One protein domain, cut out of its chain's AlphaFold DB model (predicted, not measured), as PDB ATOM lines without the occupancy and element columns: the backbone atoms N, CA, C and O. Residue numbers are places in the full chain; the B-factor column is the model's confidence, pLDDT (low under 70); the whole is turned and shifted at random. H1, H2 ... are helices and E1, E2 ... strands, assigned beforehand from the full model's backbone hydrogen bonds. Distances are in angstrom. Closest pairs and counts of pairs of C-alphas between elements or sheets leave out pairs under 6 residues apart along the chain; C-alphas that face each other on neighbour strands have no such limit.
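This is residues 2 to 94 of the 94 residues of an uncharacterized protein of Parcubacteria group bacterium GW2011_GWC2_32_10 (UniProt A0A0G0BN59). A small sheet of three strands, E1, E3 and E4, has the short helix H2 over one face, and the very long helix H1 leads away from it as an arm whose residues 2 to 27 stick out alone. At the other end of the long axis, a loose loop holding E2 reaches away from the sheet, and this arm and loop together make the length. The 93 printed residues hold two named helices and four named strands in the order H1, E1, E2, E3, E4, H2; the class is mixed, helices and strands, and the sheet, ordered E1, E3, E4, is antiparallel. The whole is extended, with a radius of gyration of the C-alphas of 24.1 A and spans of 86 by 25 by 18 A.

In the sheet, E1 is residues 39 to 42, 9.4 A long; E3 is residues 66 to 69, 10.0 A; and E4 is residues 79 to 81, 6.8 A. H2 is residues 84 to 93, 14.3 A from first to last C-alpha, ending at C-alpha 93 (137.907, 109.281, 156.679). H1 is residues 2 to 38, 54.8 A long, from C-alpha 2 at (122.896, 155.377, 152.016) to C-alpha 38 at (128.433, 100.873, 152.476). E2 is residues 55 to 57, 5.7 A.

E3 is the inner strand, antiparallel to E1 at 143 degrees, with N 40 and O 68 within hydrogen-bond range at 2.9 A. E3 and E4 form a hairpin, antiparallel at 144 degrees, with N 67 and O 81 at 2.8 A. H2 is on one face of this sheet, making two layers, a helix on one face of a sheet, at a height over the sheet of 8.3 A. It lies over E3 and, only just, not over E4, on which 2 of its C-alphas fall; it runs along the strands, at 16 degrees to E3 on the local plane. The closest C-alphas of E3 and H2 are those of Trp 67 and Gln 84, 5.9 A apart. H1 only grazes the sheet, with its residues 33 to 38. With residues 31 to 38 alone H1 touches H2, at a steep tilt of 55 degrees, opposite ways; their closest C-alphas are those of Cys 35 and Cys 91, 5.7 A apart. In H1 and H2 every O i to N i+4 pair is within hydrogen-bond range. E2 pairs with no named strand, but residues 48 to 49 pair antiparallel with it; it is apart from H1, H2, E1, E3 and E4.

The farthest C-alphas, those of Lys 2 and Ser 52, are 87.0 A apart. The printed part has no cut. The link from E1 to E2 is long, with 12 residues. Mean pLDDT of the printed part is 77.1; residue 2, residues 43 to 64 and residues 72 to 77 are under 70.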
ATOM      1  N   LYS A   2     121.782 156.209 151.505       65.25
ATOM      2  CA  LYS A   2     122.896 155.377 152.016       65.25
ATOM      3  C   LYS A   2     122.480 154.256 152.993       65.25
ATOM      4  O   LYS A   2     122.897 153.122 152.807       65.25
ATOM      5  N   ASN A   3     121.577 154.521 153.943       71.69
ATOM      6  CA  ASN A   3     121.142 153.500 154.915       71.69
ATOM      7  C   ASN A   3     120.364 152.335 154.279       71.69
ATOM      8  O   ASN A   3     120.484 151.205 154.736       71.69
ATOM      9  N   LYS A   4     119.610 152.583 153.199       76.25
ATOM     10  CA  LYS A   4     118.869 151.523 152.492       76.25
ATOM     11  C   LYS A   4     119.817 150.557 151.766       76.25
ATOM     12  O   LYS A   4     119.542 149.366 151.713       76.25
ATOM     13  N   ILE A   5     120.949 151.064 151.269       85.25
ATOM     14  CA  ILE A   5     121.984 150.265 150.593       85.25
ATOM     15  C   ILE A   5     122.710 149.364 151.601       85.25
ATOM     16  O   ILE A   5     122.900 148.181 151.343       85.25
ATOM     17  N   ILE A   6     123.055 149.897 152.778       84.94
ATOM     18  CA  ILE A   6     123.738 149.134 153.837       84.94
ATOM     19  C   ILE A   6     122.866 147.969 154.326       84.94
ATOM     20  O   ILE A   6     123.348 146.843 154.432       84.94
ATOM     21  N   VAL A   7     121.572 148.213 154.560       87.00
ATOM     22  CA  VAL A   7     120.626 147.161 154.974       87.00
ATOM     23  C   VAL A   7     120.517 146.061 153.915       87.00
ATOM     24  O   VAL A   7     120.535 144.881 154.256       87.00
ATOM     25  N   PHE A   8     120.470 146.425 152.632       86.88
ATOM     26  CA  PHE A   8     120.402 145.455 151.537       86.88
ATOM     27  C   PHE A   8     121.643 144.547 151.476       86.88
ATOM     28  O   PHE A   8     121.517 143.336 151.289       86.88
ATOM     29  N   ILE A   9     122.837 145.108 151.692       89.19
ATOM     30  CA  ILE A   9     124.093 144.344 151.733       89.19
ATOM     31  C   ILE A   9     124.087 143.342 152.894       89.19
ATOM     32  O   ILE A   9     124.413 142.175 152.692       89.19
ATOM     33  N   ILE A  10     123.663 143.759 154.090       92.56
ATOM     34  CA  ILE A  10     123.613 142.885 155.274       92.56
ATOM     35  C   ILE A  10     122.660 141.706 155.049       92.56
ATOM     36  O   ILE A  10     123.025 140.561 155.308       92.56
ATOM     37  N   VAL A  11     121.461 141.968 154.522       91.81
ATOM     38  CA  VAL A  11     120.483 140.911 154.216       91.81
ATOM     39  C   VAL A  11     121.037 139.941 153.173       91.81
ATOM     40  O   VAL A  11     120.903 138.730 153.329       91.81
ATOM     41  N   SER A  12     121.724 140.452 152.153       88.81
ATOM     42  CA  SER A  12     122.326 139.617 151.107       88.81
ATOM     43  C   SER A  12     123.425 138.706 151.665       88.81
ATOM     44  O   SER A  12     123.468 137.523 151.341       88.81
ATOM     45  N   ILE A  13     124.276 139.221 152.559       93.00
ATOM     46  CA  ILE A  13     125.314 138.426 153.235       93.00
ATOM     47  C   ILE A  13     124.682 137.340 154.112       93.00
ATOM     48  O   ILE A  13     125.119 136.193 154.064       93.00
ATOM     49  N   LEU A  14     123.630 137.664 154.870       92.06
ATOM     50  CA  LEU A  14     122.920 136.682 155.697       92.06
ATOM     51  C   LEU A  14     122.324 135.546 154.857       92.06
ATOM     52  O   LEU A  14     122.432 134.383 155.242       92.06
ATOM     53  N   ILE A  15     121.754 135.865 153.692       93.00
ATOM     54  CA  ILE A  15     121.233 134.861 152.755       93.00
ATOM     55  C   ILE A  15     122.362 133.958 152.250       93.00
ATOM     56  O   ILE A  15     122.204 132.739 152.233       93.00
ATOM     57  N   ILE A  16     123.516 134.523 151.885       93.44
ATOM     58  CA  ILE A  16     124.672 133.743 151.419       93.44
ATOM     59  C   ILE A  16     125.173 132.795 152.519       93.44
ATOM     60  O   ILE A  16     125.409 131.620 152.249       93.44
ATOM     61  N   VAL A  17     125.290 133.271 153.762       93.06
ATOM     62  CA  VAL A  17     125.718 132.439 154.901       93.06
ATOM     63  C   VAL A  17     124.732 131.296 155.153       93.06
ATOM     64  O   VAL A  17     125.155 130.157 155.353       93.06
ATOM     65  N   LEU A  18     123.426 131.568 155.082       93.19
ATOM     66  CA  LEU A  18     122.392 130.538 155.198       93.19
ATOM     67  C   LEU A  18     122.509 129.485 154.092       93.19
ATOM     68  O   LEU A  18     122.488 128.291 154.385       93.19
ATOM     69  N   LEU A  19     122.681 129.908 152.837       92.19
ATOM     70  CA  LEU A  19     122.833 128.991 151.705       92.19
ATOM     71  C   LEU A  19     124.079 128.107 151.845       92.19
ATOM     72  O   LEU A  19     123.997 126.904 151.602       92.19
ATOM     73  N   LEU A  20     125.205 128.671 152.289       92.06
ATOM     74  CA  LEU A  20     126.428 127.907 152.555       92.06
ATOM     75  C   LEU A  20     126.230 126.882 153.681       92.06
ATOM     76  O   LEU A  20     126.663 125.739 153.544       92.06
ATOM     77  N   GLY A  21     125.540 127.259 154.762       90.81
ATOM     78  CA  GLY A  21     125.227 126.349 155.866       90.81
ATOM     79  C   GLY A  21     124.336 125.180 155.436       90.81
ATOM     80  O   GLY A  21     124.624 124.029 155.763       90.81
ATOM     81  N   VAL A  22     123.293 125.458 154.648       90.81
ATOM     82  CA  VAL A  22     122.396 124.425 154.103       90.81
ATOM     83  C   VAL A  22     123.141 123.502 153.141       90.81
ATOM     84  O   VAL A  22     123.006 122.283 153.242       90.81
ATOM     85  N   ALA A  23     123.963 124.055 152.244       90.31
ATOM     86  CA  ALA A  23     124.762 123.264 151.314       90.31
ATOM     87  C   ALA A  23     125.738 122.337 152.053       90.31
ATOM     88  O   ALA A  23     125.804 121.145 151.754       90.31
ATOM     89  N   TYR A  24     126.443 122.858 153.062       90.75
ATOM     90  CA  TYR A  24     127.346 122.066 153.896       90.75
ATOM     91  C   TYR A  24     126.611 120.924 154.609       90.75
ATOM     92  O   TYR A  24     127.044 119.773 154.548       90.75
ATOM     93  N   TYR A  25     125.467 121.225 155.232       90.75
ATOM     94  CA  TYR A  25     124.644 120.222 155.902       90.75
ATOM     95  C   TYR A  25     124.189 119.121 154.937       90.75
ATOM     96  O   TYR A  25     124.302 117.937 155.253       90.75
ATOM     97  N   PHE A  26     123.729 119.490 153.739       88.25
ATOM     98  CA  PHE A  26     123.246 118.531 152.748       88.25
ATOM     99  C   PHE A  26     124.363 117.612 152.238       88.25
ATOM    100  O   PHE A  26     124.178 116.399 152.160       88.25
ATOM    101  N   ILE A  27     125.549 118.165 151.961       85.81
ATOM    102  CA  ILE A  27     126.729 117.378 151.572       85.81
ATOM    103  C   ILE A  27     127.106 116.394 152.684       85.81
ATOM    104  O   ILE A  27     127.359 115.220 152.409       85.81
ATOM    105  N   HIS A  28     127.108 116.850 153.938       84.94
ATOM    106  CA  HIS A  28     127.466 116.008 155.075       84.94
ATOM    107  C   HIS A  28     126.447 114.881 155.304       84.94
ATOM    108  O   HIS A  28     126.842 113.744 155.568       84.94
ATOM    109  N   GLN A  29     125.148 115.164 155.173       83.31
ATOM    110  CA  GLN A  29     124.099 114.144 155.256       83.31
ATOM    111  C   GLN A  29     124.219 113.123 154.124       83.31
ATOM    112  O   GLN A  29     124.138 111.923 154.369       83.31
ATOM    113  N   ASN A  30     124.501 113.576 152.901       85.25
ATOM    114  CA  ASN A  30     124.666 112.682 151.759       85.25
ATOM    115  C   ASN A  30     125.903 111.775 151.912       85.25
ATOM    116  O   ASN A  30     125.829 110.574 151.656       85.25
ATOM    117  N   LYS A  31     127.034 112.315 152.403       85.25
ATOM    118  CA  LYS A  31     128.237 111.512 152.702       85.25
ATOM    119  C   LYS A  31     127.948 110.472 153.790       85.25
ATOM    120  O   LYS A  31     128.344 109.317 153.646       85.25
ATOM    121  N   LEU A  32     127.231 110.859 154.846       84.62
ATOM    122  CA  LEU A  32     126.856 109.952 155.930       84.62
ATOM    123  C   LEU A  32     125.910 108.843 155.451       84.62
ATOM    124  O   LEU A  32     126.137 107.684 155.785       84.62
ATOM    125  N   SER A  33     124.902 109.179 154.641       85.19
ATOM    126  CA  SER A  33     123.960 108.208 154.065       85.19
ATOM    127  C   SER A  33     124.682 107.180 153.195       85.19
ATOM    128  O   SER A  33     124.535 105.981 153.414       85.19
ATOM    129  N   ASN A  34     125.557 107.632 152.292       86.12
ATOM    130  CA  ASN A  34     126.372 106.735 151.469       86.12
ATOM    131  C   ASN A  34     127.261 105.819 152.325       86.12
ATOM    132  O   ASN A  34     127.455 104.651 151.999       86.12
ATOM    133  N   CYS A  35     127.812 106.329 153.430       87.19
ATOM    134  CA  CYS A  35     128.607 105.516 154.347       87.19
ATOM    135  C   CYS A  35     127.776 104.494 155.126       87.19
ATOM    136  O   CYS A  35     128.246 103.379 155.338       87.19
ATOM    137  N   MET A  36     126.551 104.844 155.518       85.75
ATOM    138  CA  MET A  36     125.611 103.903 156.130       85.75
ATOM    139  C   MET A  36     125.249 102.769 155.170       85.75
ATOM    140  O   MET A  36     125.209 101.622 155.592       85.75
ATOM    141  N   GLU A  37     125.054 103.064 153.884       85.75
ATOM    142  CA  GLU A  37     124.784 102.039 152.869       85.75
ATOM    143  C   GLU A  37     125.984 101.115 152.629       85.75
ATOM    144  O   GLU A  37     125.820  99.906 152.468       85.75
ATOM    145  N   LYS A  38     127.204 101.664 152.640       85.75
ATOM    146  CA  LYS A  38     128.433 100.873 152.476       85.75
ATOM    147  C   LYS A  38     128.786 100.037 153.707       85.75
ATOM    148  O   LYS A  38     129.463  99.024 153.565       85.75
ATOM    149  N   CYS A  39     128.378 100.454 154.902       88.00
ATOM    150  CA  CYS A  39     128.615  99.725 156.143       88.00
ATOM    151  C   CYS A  39     127.472  98.754 156.422       88.00
ATOM    152  O   CYS A  39     126.470  99.114 157.034       88.00
ATOM    153  N   SER A  40     127.647  97.503 156.011       85.69
ATOM    154  CA  SER A  40     126.638  96.462 156.180       85.69
ATOM    155  C   SER A  40     126.947  95.571 157.378       85.69
ATOM    156  O   SER A  40     128.097  95.195 157.615       85.69
ATOM    157  N   TYR A  41     125.911  95.212 158.131       83.31
ATOM    158  CA  TYR A  41     126.010  94.192 159.166       83.31
ATOM    159  C   TYR A  41     125.979  92.811 158.519       83.31
ATOM    160  O   TYR A  41     125.009  92.462 157.843       83.31
ATOM    161  N   ILE A  42     127.027  92.020 158.735       79.56
ATOM    162  CA  ILE A  42     127.107  90.659 158.218       79.56
ATOM    163  C   ILE A  42     126.879  89.700 159.386       79.56
ATOM    164  O   ILE A  42     127.818  89.421 160.136       79.56
ATOM    165  N   PRO A  43     125.648  89.176 159.551       68.31
ATOM    166  CA  PRO A  43     125.424  88.093 160.489       68.31
ATOM    167  C   PRO A  43     126.164  86.869 159.959       68.31
ATOM    168  O   PRO A  43     125.983  86.473 158.799       68.31
ATOM    169  N   ILE A  44     127.001  86.254 160.787       66.62
ATOM    170  CA  ILE A  44     127.688  85.036 160.364       66.62
ATOM    171  C   ILE A  44     126.639  83.933 160.271       66.62
ATOM    172  O   ILE A  44     126.109  83.450 161.271       66.62
ATOM    173  N   LYS A  45     126.314  83.525 159.041       57.41
ATOM    174  CA  LYS A  45     125.500  82.331 158.826       57.41
ATOM    175  C   LYS A  45     126.334  81.134 159.261       57.41
ATOM    176  O   LYS A  45     127.359  80.817 158.670       57.41
ATOM    177  N   GLU A  46     125.865  80.504 160.324       51.88
ATOM    178  CA  GLU A  46     126.481  79.432 161.103       51.88
ATOM    179  C   GLU A  46     126.770  78.117 160.343       51.88
ATOM    180  O   GLU A  46     126.933  77.082 160.978       51.88
ATOM    181  N   TYR A  47     126.849  78.084 159.012       53.75
ATOM    182  CA  TYR A  47     126.793  76.821 158.272       53.75
ATOM    183  C   TYR A  47     127.953  76.650 157.290       53.75
ATOM    184  O   TYR A  47     128.099  77.414 156.339       53.75
ATOM    185  N   ARG A  48     128.759  75.600 157.498       50.16
ATOM    186  CA  ARG A  48     129.574  74.998 156.434       50.16
ATOM    187  C   ARG A  48     128.670  74.143 155.555       50.16
ATOM    188  O   ARG A  48     127.990  73.272 156.089       50.16
ATOM    189  N   THR A  49     128.697  74.347 154.245       54.50
ATOM    190  CA  THR A  49     128.137  73.396 153.273       54.50
ATOM    191  C   THR A  49     129.252  72.538 152.680       54.50
ATOM    192  O   THR A  49     130.343  73.054 152.436       54.50
ATOM    193  N   ASP A  50     129.011  71.241 152.481       58.38
ATOM    194  CA  ASP A  50     129.897  70.385 151.673       58.38
ATOM    195  C   ASP A  50     129.750  70.683 150.177       58.38
ATOM    196  O   ASP A  50     128.922  71.493 149.754       58.38
ATOM    197  N   GLU A  51     130.550  69.990 149.368       60.22
ATOM    198  CA  GLU A  51     130.481  70.006 147.902       60.22
ATOM    199  C   GLU A  51     129.116  69.533 147.352       60.22
ATOM    200  O   GLU A  51     128.828  69.749 146.178       60.22
ATOM    201  N   SER A  52     128.246  68.946 148.189       65.19
ATOM    202  CA  SER A  52     126.869  68.553 147.846       65.19
ATOM    203  C   SER A  52     125.800  69.574 148.273       65.19
ATOM    204  O   SER A  52     124.621  69.399 147.967       65.19
ATOM    205  N   GLY A  53     126.189  70.651 148.967       56.03
ATOM    206  CA  GLY A  53     125.277  71.661 149.512       56.03
ATOM    207  C   GLY A  53     124.651  71.299 150.866       56.03
ATOM    208  O   GLY A  53     123.821  72.058 151.369       56.03
ATOM    209  N   SER A  54     125.045  70.183 151.486       63.66
ATOM    210  CA  SER A  54     124.568  69.767 152.809       63.66
ATOM    211  C   SER A  54     125.314  70.479 153.933       63.66
ATOM    212  O   SER A  54     126.531  70.647 153.901       63.66
ATOM    213  N   ILE A  55     124.567  70.900 154.955       66.88
ATOM    214  CA  ILE A  55     125.085  71.619 156.122       66.88
ATOM    215  C   ILE A  55     125.882  70.645 157.010       66.88
ATOM    216  O   ILE A  55     125.292  69.824 157.705       66.88
ATOM    217  N   ILE A  56     127.216  70.753 157.027       58.06
ATOM    218  CA  ILE A  56     128.127  69.841 157.756       58.06
ATOM    219  C   ILE A  56     128.513  70.336 159.164       58.06
ATOM    220  O   ILE A  56     129.372  69.755 159.823       58.06
ATOM    221  N   GLY A  57     127.902  71.417 159.648       55.88
ATOM    222  CA  GLY A  57     128.071  71.889 161.027       55.88
ATOM    223  C   GLY A  57     128.470  73.358 161.163       55.88
ATOM    224  O   GLY A  57     128.700  74.064 160.176       55.88
ATOM    225  N   ARG A  58     128.525  73.810 162.424       51.59
ATOM    226  CA  ARG A  58     128.879  75.184 162.811       51.59
ATOM    227  C   ARG A  58     130.381  75.427 162.685       51.59
ATOM    228  O   ARG A  58     131.174  74.685 163.259       51.59
ATOM    229  N   LEU A  59     130.773  76.476 161.952       54.53
ATOM    230  CA  LEU A  59     132.139  77.017 162.000       54.53
ATOM    231  C   LEU A  59     132.489  77.439 163.443       54.53
ATOM    232  O   LEU A  59     131.582  77.788 164.203       54.53
ATOM    233  N   PRO A  60     133.780  77.410 163.833       50.31
ATOM    234  CA  PRO A  60     134.212  77.804 165.169       50.31
ATOM    235  C   PRO A  60     133.684  79.198 165.521       50.31
ATOM    236  O   PRO A  60     133.814  80.150 164.752       50.31
ATOM    237  N   LYS A  61     133.086  79.267 166.710       47.81
ATOM    238  CA  LYS A  61     132.312  80.364 167.314       47.81
ATOM    239  C   LYS A  61     133.115  81.655 167.577       47.81
ATOM    240  O   LYS A  61     132.589  82.570 168.199       47.81
ATOM    241  N   ASP A  62     134.369  81.713 167.130       47.75
ATOM    242  CA  ASP A  62     135.350  82.746 167.495       47.75
ATOM    243  C   ASP A  62     135.338  83.970 166.574       47.75
ATOM    244  O   ASP A  62     136.056  84.939 166.808       47.75
ATOM    245  N   LYS A  63     134.526  83.953 165.516       53.62
ATOM    246  CA  LYS A  63     134.247  85.148 164.721       53.62
ATOM    247  C   LYS A  63     132.849  85.596 165.112       53.62
ATOM    248  O   LYS A  63     131.880  84.934 164.758       53.62
ATOM    249  N   GLY A  64     132.772  86.631 165.944       61.12
ATOM    250  CA  GLY A  64     131.512  87.282 166.286       61.12
ATOM    251  C   GLY A  64     130.939  88.026 165.083       61.12
ATOM    252  O   GLY A  64     131.638  88.251 164.091       61.12
ATOM    253  N   ASP A  65     129.666  88.398 165.179       74.44
ATOM    254  CA  ASP A  65     129.029  89.272 164.202       74.44
ATOM    255  C   ASP A  65     129.868  90.538 163.977       74.44
ATOM    256  O   ASP A  65     130.434  91.100 164.917       74.44
ATOM    257  N   TYR A  66     129.967  90.977 162.723       82.69
ATOM    258  CA  TYR A  66     130.825  92.098 162.357       82.69
ATOM    259  C   TYR A  66     130.163  93.018 161.336       82.69
ATOM    260  O   TYR A  66     129.274  92.643 160.568       82.69
ATOM    261  N   TRP A  67     130.644  94.254 161.321       86.69
ATOM    262  CA  TRP A  67     130.321  95.253 160.319       86.69
ATOM    263  C   TRP A  67     131.352  95.200 159.206       86.69
ATOM    264  O   TRP A  67     132.554  95.184 159.463       86.69
ATOM    265  N   GLN A  68     130.900  95.182 157.961       84.75
ATOM    266  CA  GLN A  68     131.765  95.181 156.794       84.75
ATOM    267  C   GLN A  68     131.563  96.463 155.998       84.75
ATOM    268  O   GLN A  68     130.439  96.801 155.633       84.75
ATOM    269  N   TYR A  69     132.663  97.150 155.697       87.50
ATOM    270  CA  TYR A  69     132.673  98.179 154.665       87.50
ATOM    271  C   TYR A  69     132.738  97.504 153.295       87.50
ATOM    272  O   TYR A  69     133.700  96.790 153.008       87.50
ATOM    273  N   ILE A  70     131.720  97.735 152.469       80.81
ATOM    274  CA  ILE A  70     131.596  97.211 151.111       80.81
ATOM    275  C   ILE A  70     131.841  98.373 150.145       80.81
ATOM    276  O   ILE A  70     131.010  99.273 150.008       80.81
ATOM    277  N   ASN A  71     132.990  98.373 149.464       77.00
ATOM    278  CA  ASN A  71     133.223  99.288 148.345       77.00
ATOM    279  C   ASN A  71     132.838  98.584 147.043       77.00
ATOM    280  O   ASN A  71     133.228  97.438 146.836       77.00
ATOM    281  N   ASN A  72     132.081  99.256 146.170       60.78
ATOM    282  CA  ASN A  72     131.605  98.690 144.906       60.78
ATOM    283  C   ASN A  72     132.738  97.999 144.128       60.78
ATOM    284  O   ASN A  72     133.614  98.682 143.612       60.78
ATOM    285  N   ILE A  73     132.664  96.662 144.085       52.38
ATOM    286  CA  ILE A  73     133.158  95.610 143.165       52.38
ATOM    287  C   ILE A  73     134.531  95.783 142.471       52.38
ATOM    288  O   ILE A  73     135.233  94.791 142.308       52.38
ATOM    289  N   PHE A  74     134.956  96.982 142.084       54.25
ATOM    290  CA  PHE A  74     136.193  97.233 141.339       54.25
ATOM    291  C   PHE A  74     137.417  97.534 142.220       54.25
ATOM    292  O   PHE A  74     138.535  97.349 141.753       54.25
ATOM    293  N   ASP A  75     137.224  97.922 143.487       50.09
ATOM    294  CA  ASP A  75     138.316  98.390 144.363       50.09
ATOM    295  C   ASP A  75     138.729  97.417 145.483       50.09
ATOM    296  O   ASP A  75     139.583  97.762 146.291       50.09
ATOM    297  N   GLY A  76     138.152  96.211 145.559       52.09
ATOM    298  CA  GLY A  76     138.658  95.076 146.361       52.09
ATOM    299  C   GLY A  76     138.798  95.244 147.888       52.09
ATOM    300  O   GLY A  76     139.050  94.262 148.585       52.09
ATOM    301  N   GLU A  77     138.631  96.442 148.444       58.97
ATOM    302  CA  GLU A  77     138.878  96.718 149.858       58.97
ATOM    303  C   GLU A  77     137.619  96.503 150.698       58.97
ATOM    304  O   GLU A  77     136.913  97.446 151.063       58.97
ATOM    305  N   ASN A  78     137.364  95.242 151.037       72.69
ATOM    306  CA  ASN A  78     136.427  94.896 152.097       72.69
ATOM    307  C   ASN A  78     137.171  94.893 153.437       72.69
ATOM    308  O   ASN A  78     138.132  94.142 153.618       72.69
ATOM    309  N   LYS A  79     136.728  95.722 154.390       80.75
ATOM    310  CA  LYS A  79     137.309  95.795 155.739       80.75
ATOM    311  C   LYS A  79     136.247  95.503 156.792       80.75
ATOM    312  O   LYS A  79     135.139  96.030 156.713       80.75
ATOM    313  N   ASN A  80     136.598  94.659 157.757       85.69
ATOM    314  CA  ASN A  80     135.702  94.217 158.822       85.69
ATOM    315  C   ASN A  80     135.977  95.002 160.112       85.69
ATOM    316  O   ASN A  80     137.129  95.313 160.420       85.69
ATOM    317  N   PHE A  81     134.921  95.285 160.865       87.38
ATOM    318  CA  PHE A  81     134.921  96.069 162.095       87.38
ATOM    319  C   PHE A  81     133.999  95.430 163.130       87.38
ATOM    320  O   PHE A  81     132.989  94.824 162.781       87.38
ATOM    321  N   GLU A  82     134.309  95.606 164.411       84.62
ATOM    322  CA  GLU A  82     133.488  95.068 165.503       84.62
ATOM    323  C   GLU A  82     132.210  95.891 165.705       84.62
ATOM    324  O   GLU A  82     131.166  95.364 166.080       84.62
ATOM    325  N   THR A  83     132.267  97.197 165.428       87.00
ATOM    326  CA  THR A  83     131.144  98.117 165.649       87.00
ATOM    327  C   THR A  83     130.803  98.926 164.402       87.00
ATOM    328  O   THR A  83     131.672  99.272 163.599       87.00
ATOM    329  N   GLN A  84     129.530  99.318 164.287       86.06
ATOM    330  CA  GLN A  84     129.051 100.206 163.223       86.06
ATOM    331  C   GLN A  84     129.829 101.524 163.203       86.06
ATOM    332  O   GLN A  84     130.170 102.038 162.142       86.06
ATOM    333  N   LYS A  85     130.153 102.047 164.390       88.81
ATOM    334  CA  LYS A  85     130.883 103.302 164.556       88.81
ATOM    335  C   LYS A  85     132.256 103.250 163.884       88.81
ATOM    336  O   LYS A  85     132.565 104.143 163.108       88.81
ATOM    337  N   GLN A  86     133.031 102.190 164.115       89.62
ATOM    338  CA  GLN A  86     134.348 102.017 163.490       89.62
ATOM    339  C   GLN A  86     134.250 101.909 161.960       89.62
ATOM    340  O   GLN A  86     135.081 102.472 161.248       89.62
ATOM    341  N   CYS A  87     133.217 101.229 161.453       89.31
ATOM    342  CA  CYS A  87     132.973 101.150 160.014       89.31
ATOM    343  C   CYS A  87     132.655 102.530 159.416       89.31
ATOM    344  O   CYS A  87     133.228 102.921 158.397       89.31
ATOM    345  N   LEU A  88     131.783 103.301 160.072       89.31
ATOM    346  CA  LEU A  88     131.412 104.646 159.633       89.31
ATOM    347  C   LEU A  88     132.587 105.621 159.708       89.31
ATOM    348  O   LEU A  88     132.796 106.383 158.771       89.31
ATOM    349  N   GLU A  89     133.377 105.576 160.781       91.00
ATOM    350  CA  GLU A  89     134.596 106.379 160.926       91.00
ATOM    351  C   GLU A  89     135.588 106.084 159.797       91.00
ATOM    352  O   GLU A  89     136.113 107.012 159.180       91.00
ATOM    353  N   TYR A  90     135.789 104.806 159.461       89.00
ATOM    354  CA  TYR A  90     136.618 104.415 158.325       89.00
ATOM    355  C   TYR A  90     136.073 104.949 156.993       89.00
ATOM    356  O   TYR A  90     136.839 105.503 156.208       89.00
ATOM    357  N   CYS A  91     134.764 104.849 156.751       87.88
ATOM    358  CA  CYS A  91     134.158 105.368 155.524       87.88
ATOM    359  C   CYS A  91     134.242 106.899 155.415       87.88
ATOM    360  O   CYS A  91     134.522 107.429 154.344       87.88
ATOM    361  N   LEU A  92     134.025 107.624 156.515       85.44
ATOM    362  CA  LEU A  92     134.048 109.089 156.528       85.44
ATOM    363  C   LEU A  92     135.462 109.667 156.379       85.44
ATOM    364  O   LEU A  92     135.596 110.786 155.877       85.44
ATOM    365  N   THR A  93     136.484 108.912 156.794       83.25
ATOM    366  CA  THR A  93     137.907 109.281 156.679       83.25
ATOM    367  C   THR A  93     138.476 109.009 155.279       83.25
ATOM    368  O   THR A  93     139.520 109.556 154.931       83.25
ATOM    369  N   LYS A  94     137.792 108.187 154.477       70.44
ATOM    370  CA  LYS A  94     138.111 107.938 153.068       70.44
ATOM    371  C   LYS A  94     137.446 108.984 152.158       70.44
ATOM    372  O   LYS A  94     137.997 109.191 151.060       70.44
TER     373      LYS A  94